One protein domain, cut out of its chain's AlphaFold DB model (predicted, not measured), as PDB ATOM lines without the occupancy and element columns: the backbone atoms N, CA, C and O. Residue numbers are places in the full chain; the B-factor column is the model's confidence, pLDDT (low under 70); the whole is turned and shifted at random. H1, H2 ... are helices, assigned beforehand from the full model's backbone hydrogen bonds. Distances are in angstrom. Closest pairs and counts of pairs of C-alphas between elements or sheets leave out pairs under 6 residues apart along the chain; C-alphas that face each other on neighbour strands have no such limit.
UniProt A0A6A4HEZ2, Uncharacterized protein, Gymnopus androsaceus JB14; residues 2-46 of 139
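What this domain is: This is residues 2 to 46 of the 139 residues of an uncharacterized protein of Gymnopus androsaceus JB14 (UniProt A0A6A4HEZ2). There is little regular structure here: two short helices, H1 and H2, come near each other at H1's first residue and H2's last, and a long loop runs out from H1 and folds back to H2. The loop's tip, residues 18 to 24, sticks out. The printed part has 45 residues, with 14 in the two named helices, H1 then H2, and no named strand; the class is all helix. It is only just loose, close to compact, with a radius of gyration of the C-alphas of 11.4 A, and elongated, spanning 31 by 20 by 15 A.

How they stand to each other: H1, residues 4 to 10, and H2, residues 36 to 42, are close but not clearly touching; their closest C-alphas, of Leu 4 and Val 42, are 5.3 A apart. Their lines are only just about perpendicular, at 71 degrees. Every O i to N i+4 pair is within hydrogen-bond range in H1; in H2, 1 of 3 is, beside 3 of 4 O i to N i+3 pairs.

Where its parts are: H1 begins at C-alpha 4 (-32.028, -11.010, 28.920) and is 9.9 A long. H2 ends at C-alpha 42 (-27.485, -12.603, 31.065) and is 10.2 A long.

The domain as a whole: The C-alphas farthest apart, of Asp 20 and Gly 46, are 32.6 A apart. The printed part has no cut. The link of 25 residues is long. Residues 14 to 21 have pLDDT under 70.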
ATOM      1  N   PRO A   2     -27.528  -7.740  28.572       75.50
ATOM      2  CA  PRO A   2     -27.578  -7.977  27.127       75.50
ATOM      3  C   PRO A   2     -28.203  -9.332  26.749       75.50
ATOM      4  O   PRO A   2     -28.918  -9.397  25.756       75.50
ATOM      5  N   GLY A   3     -28.025 -10.382  27.561       81.88
ATOM      6  CA  GLY A   3     -28.601 -11.712  27.297       81.88
ATOM      7  C   GLY A   3     -30.069 -11.885  27.714       81.88
ATOM      8  O   GLY A   3     -30.639 -12.954  27.521       81.88
ATOM      9  N   LEU A   4     -30.706 -10.859  28.295       83.62
ATOM     10  CA  LEU A   4     -32.028 -11.010  28.920       83.62
ATOM     11  C   LEU A   4     -33.114 -11.302  27.886       83.62
ATOM     12  O   LEU A   4     -33.962 -12.153  28.117       83.62
ATOM     13  N   LEU A   5     -33.072 -10.626  26.736       82.94
ATOM     14  CA  LEU A   5     -34.058 -10.830  25.673       82.94
ATOM     15  C   LEU A   5     -34.009 -12.259  25.121       82.94
ATOM     16  O   LEU A   5     -35.055 -12.859  24.891       82.94
ATOM     17  N   GLN A   6     -32.804 -12.819  24.969       83.94
ATOM     18  CA  GLN A   6     -32.613 -14.198  24.510       83.94
ATOM     19  C   GLN A   6     -33.209 -15.183  25.519       83.94
ATOM     20  O   GLN A   6     -34.025 -16.018  25.147       83.94
ATOM     21  N   LEU A   7     -32.916 -15.000  26.810       83.81
ATOM     22  CA  LEU A   7     -33.474 -15.835  27.873       83.81
ATOM     23  C   LEU A   7     -35.008 -15.747  27.969       83.81
ATOM     24  O   LEU A   7     -35.670 -16.758  28.202       83.81
ATOM     25  N   LEU A   8     -35.588 -14.555  27.798       84.88
ATOM     26  CA  LEU A   8     -37.043 -14.384  27.797       84.88
ATOM     27  C   LEU A   8     -37.692 -15.088  26.602       84.88
ATOM     28  O   LEU A   8     -38.708 -15.758  26.777       84.88
ATOM     29  N   THR A   9     -37.060 -14.997  25.430       84.56
ATOM     30  CA  THR A   9     -37.513 -15.672  24.207       84.56
ATOM     31  C   THR A   9     -37.466 -17.192  24.373       84.56
ATOM     32  O   THR A   9     -38.461 -17.869  24.121       84.56
ATOM     33  N   ASP A  10     -36.352 -17.728  24.879       84.44
ATOM     34  CA  ASP A  10     -36.161 -19.169  25.099       84.44
ATOM     35  C   ASP A  10     -37.168 -19.744  26.104       84.44
ATOM     36  O   ASP A  10     -37.651 -20.866  25.951       84.44
ATOM     37  N   LYS A  11     -37.521 -18.960  27.131       81.50
ATOM     38  CA  LYS A  11     -38.501 -19.342  28.158       81.50
ATOM     39  C   LYS A  11     -39.952 -19.040  27.775       81.50
ATOM     40  O   LYS A  11     -40.835 -19.321  28.584       81.50
ATOM     41  N   GLN A  12     -40.205 -18.468  26.594       78.69
ATOM     42  CA  GLN A  12     -41.531 -18.002  26.159       78.69
ATOM     43  C   GLN A  12     -42.205 -17.079  27.192       78.69
ATOM     44  O   GLN A  12     -43.416 -17.128  27.410       78.69
ATOM     45  N   LEU A  13     -41.405 -16.264  27.882       76.38
ATOM     46  CA  LEU A  13     -41.905 -15.273  28.828       76.38
ATOM     47  C   LEU A  13     -42.306 -14.004  28.069       76.38
ATOM     48  O   LEU A  13     -41.621 -13.638  27.115       76.38
ATOM     49  N   PRO A  14     -43.367 -13.300  28.506       67.88
ATOM     50  CA  PRO A  14     -43.801 -12.084  27.841       67.88
ATOM     51  C   PRO A  14     -42.672 -11.055  27.858       67.88
ATOM     52  O   PRO A  14     -42.163 -10.663  28.917       67.88
ATOM     53  N   THR A  15     -42.278 -10.633  26.662       66.31
ATOM     54  CA  THR A  15     -41.310  -9.558  26.480       66.31
ATOM     55  C   THR A  15     -42.064  -8.235  26.576       66.31
ATOM     56  O   THR A  15     -43.166  -8.122  26.048       66.31
ATOM     57  N   ALA A  16     -41.476  -7.205  27.193       62.72
ATOM     58  CA  ALA A  16     -42.123  -5.891  27.341       62.72
ATOM     59  C   ALA A  16     -42.589  -5.262  26.009       62.72
ATOM     60  O   ALA A  16     -43.389  -4.337  26.009       62.72
ATOM     61  N   HIS A  17     -42.085  -5.761  24.877       57.97
ATOM     62  CA  HIS A  17     -42.409  -5.287  23.538       57.97
ATOM     63  C   HIS A  17     -43.663  -5.940  22.919       57.97
ATOM     64  O   HIS A  17     -44.168  -5.437  21.918       57.97
ATOM     65  N   GLU A  18     -44.151  -7.060  23.465       57.31
ATOM     66  CA  GLU A  18     -45.286  -7.816  22.902       57.31
ATOM     67  C   GLU A  18     -46.636  -7.412  23.507       57.31
ATOM     68  O   GLU A  18     -47.688  -7.710  22.945       57.31
ATOM     69  N   SER A  19     -46.620  -6.723  24.646       58.25
ATOM     70  CA  SER A  19     -47.815  -6.201  25.298       58.25
ATOM     71  C   SER A  19     -48.000  -4.723  24.949       58.25
ATOM     72  O   SER A  19     -47.177  -3.912  25.361       58.25
ATOM     73  N   ASP A  20     -49.116  -4.354  24.309       59.22
ATOM     74  CA  ASP A  20     -49.631  -2.965  24.169       59.22
ATOM     75  C   ASP A  20     -50.020  -2.321  25.529       59.22
ATOM     76  O   ASP A  20     -50.878  -1.445  25.632       59.22
ATOM     77  N   SER A  21     -49.426  -2.812  26.612       65.81
ATOM     78  CA  SER A  21     -49.686  -2.436  27.991       65.81
ATOM     79  C   SER A  21     -48.941  -1.143  28.330       65.81
ATOM     80  O   SER A  21     -47.914  -0.809  27.727       65.81
ATOM     81  N   ALA A  22     -49.494  -0.380  29.272       76.69
ATOM     82  CA  ALA A  22     -48.895   0.868  29.714       76.69
ATOM     83  C   ALA A  22     -47.453   0.619  30.203       76.69
ATOM     84  O   ALA A  22     -47.175  -0.406  30.826       76.69
ATOM     85  N   PRO A  23     -46.510   1.551  29.972       75.44
ATOM     86  CA  PRO A  23     -45.103   1.355  30.337       75.44
ATOM     87  C   PRO A  23     -44.885   1.104  31.840       75.44
ATOM     88  O   PRO A  23     -43.850   0.576  32.232       75.44
ATOM     89  N   GLU A  24     -45.858   1.463  32.678       80.94
ATOM     90  CA  GLU A  24     -45.887   1.229  34.127       80.94
ATOM     91  C   GLU A  24     -46.231  -0.213  34.536       80.94
ATOM     92  O   GLU A  24     -45.877  -0.644  35.630       80.94
ATOM     93  N   GLU A  25     -46.874  -0.976  33.656       77.12
ATOM     94  CA  GLU A  25     -47.227  -2.384  33.867       77.12
ATOM     95  C   GLU A  25     -46.144  -3.339  33.332       77.12
ATOM     96  O   GLU A  25     -46.162  -4.542  33.610       77.12
ATOM     97  N   ALA A  26     -45.170  -2.811  32.582       79.25
ATOM     98  CA  ALA A  26     -44.070  -3.592  32.045       79.25
ATOM     99  C   ALA A  26     -43.249  -4.219  33.182       79.25
ATOM    100  O   ALA A  26     -42.634  -3.536  34.005       79.25
ATOM    101  N   LYS A  27     -43.210  -5.556  33.219       81.81
ATOM    102  CA  LYS A  27     -42.474  -6.294  34.247       81.81
ATOM    103  C   LYS A  27     -40.978  -5.987  34.173       81.81
ATOM    104  O   LYS A  27     -40.301  -6.339  33.208       81.81
ATOM    105  N   ILE A  28     -40.454  -5.406  35.249       83.75
ATOM    106  CA  ILE A  28     -39.023  -5.156  35.419       83.75
ATOM    107  C   ILE A  28     -38.353  -6.437  35.922       83.75
ATOM    108  O   ILE A  28     -38.754  -7.014  36.934       83.75
ATOM    109  N   TRP A  29     -37.318  -6.877  35.212       84.56
ATOM    110  CA  TRP A  29     -36.533  -8.052  35.576       84.56
ATOM    111  C   TRP A  29     -35.269  -7.644  36.325       84.56
ATOM    112  O   TRP A  29     -34.480  -6.837  35.834       84.56
ATOM    113  N   PHE A  30     -35.072  -8.242  37.496       85.69
ATOM    114  CA  PHE A  30     -33.862  -8.097  38.297       85.69
ATOM    115  C   PHE A  30     -33.052  -9.402  38.304       85.69
ATOM    116  O   PHE A  30     -33.642 -10.476  38.152       85.69
ATOM    117  N   PRO A  31     -31.724  -9.342  38.524       86.12
ATOM    118  CA  PRO A  31     -30.908 -10.534  38.754       86.12
ATOM    119  C   PRO A  31     -31.473 -11.465  39.842       86.12
ATOM    120  O   PRO A  31     -31.453 -12.679  39.660       86.12
ATOM    121  N   SER A  32     -32.070 -10.927  40.911       85.69
ATOM    122  CA  SER A  32     -32.737 -11.712  41.969       85.69
ATOM    123  C   SER A  32     -33.912 -12.586  41.500       85.69
ATOM    124  O   SER A  32     -34.293 -13.520  42.210       85.69
ATOM    125  N   CYS A  33     -34.481 -12.316  40.320       85.62
ATOM    126  CA  CYS A  33     -35.527 -13.129  39.693       85.62
ATOM    127  C   CYS A  33     -34.977 -14.269  38.815       85.62
ATOM    128  O   CYS A  33     -35.764 -15.056  38.290       85.62
ATOM    129  N   LEU A  34     -33.660 -14.324  38.609       84.38
ATOM    130  CA  LEU A  34     -32.977 -15.287  37.746       84.38
ATOM    131  C   LEU A  34     -32.236 -16.338  38.580       84.38
ATOM    132  O   LEU A  34     -31.932 -16.121  39.753       84.38
ATOM    133  N   THR A  35     -31.934 -17.484  37.968       83.12
ATOM    134  CA  THR A  35     -31.122 -18.525  38.619       83.12
ATOM    135  C   THR A  35     -29.625 -18.244  38.466       83.12
ATOM    136  O   THR A  35     -29.206 -17.565  37.531       83.12
ATOM    137  N   ALA A  36     -28.797 -18.813  39.347       78.50
ATOM    138  CA  ALA A  36     -27.348 -18.588  39.331       78.50
ATOM    139  C   ALA A  36     -26.674 -18.937  37.987       78.50
ATOM    140  O   ALA A  36     -25.743 -18.258  37.574       78.50
ATOM    141  N   VAL A  37     -27.179 -19.949  37.269       80.19
ATOM    142  CA  VAL A  37     -26.662 -20.372  35.950       80.19
ATOM    143  C   VAL A  37     -26.953 -19.330  34.861       80.19
ATOM    144  O   VAL A  37     -26.195 -19.162  33.904       80.19
ATOM    145  N   GLU A  38     -28.064 -18.615  35.007       81.75
ATOM    146  CA  GLU A  38     -28.516 -17.601  34.055       81.75
ATOM    147  C   GLU A  38     -27.757 -16.288  34.236       81.75
ATOM    148  O   GLU A  38     -27.634 -15.518  33.284       81.75
ATOM    149  N   TRP A  39     -27.209 -16.037  35.428       80.50
ATOM    150  CA  TRP A  39     -26.449 -14.823  35.702       80.50
ATOM    151  C   TRP A  39     -25.220 -14.699  34.808       80.50
ATOM    152  O   TRP A  39     -25.032 -13.636  34.223       80.50
ATOM    153  N   ASP A  40     -24.458 -15.774  34.614       78.38
ATOM    154  CA  ASP A  40     -23.235 -15.746  33.796       78.38
ATOM    155  C   ASP A  40     -23.509 -15.421  32.316       78.38
ATOM    156  O   ASP A  40     -22.665 -14.850  31.630       78.38
ATOM    157  N   HIS A  41     -24.705 -15.756  31.822       78.19
ATOM    158  CA  HIS A  41     -25.090 -15.554  30.423       78.19
ATOM    159  C   HIS A  41     -25.824 -14.223  30.194       78.19
ATOM    160  O   HIS A  41     -25.761 -13.645  29.108       78.19
ATOM    161  N   VAL A  42     -26.551 -13.733  31.203       81.25
ATOM    162  CA  VAL A  42     -27.485 -12.603  31.065       81.25
ATOM    163  C   VAL A  42     -26.972 -11.322  31.722       81.25
ATOM    164  O   VAL A  42     -27.195 -10.217  31.200       81.25
ATOM    165  N   CYS A  43     -26.312 -11.443  32.875       81.50
ATOM    166  CA  CYS A  43     -25.825 -10.312  33.652       81.50
ATOM    167  C   CYS A  43     -24.474  -9.834  33.120       81.50
ATOM    168  O   CYS A  43     -23.591 -10.619  32.795       81.50
ATOM    169  N   THR A  44     -24.284  -8.518  33.085       84.19
ATOM    170  CA  THR A  44     -22.942  -7.943  32.959       84.19
ATOM    171  C   THR A  44     -22.191  -8.115  34.275       84.19
ATOM    172  O   THR A  44     -22.806  -8.072  35.346       84.19
ATOM    173  N   GLU A  45     -20.868  -8.257  34.205       80.69
ATOM    174  CA  GLU A  45     -20.018  -8.350  35.394       80.69
ATOM    175  C   GLU A  45     -20.304  -7.198  36.372       80.69
ATOM    176  O   GLU A  45     -20.491  -6.046  35.977       80.69
ATOM    177  N   GLY A  46     -20.405  -7.522  37.663       82.19
ATOM    178  CA  GLY A  46     -20.673  -6.553  38.731       82.19
ATOM    179  C   GLY A  46     -22.138  -6.139  38.918       82.19
ATOM    180  O   GLY A  46     -22.471  -5.622  39.983       82.19
TER     181      GLY A  46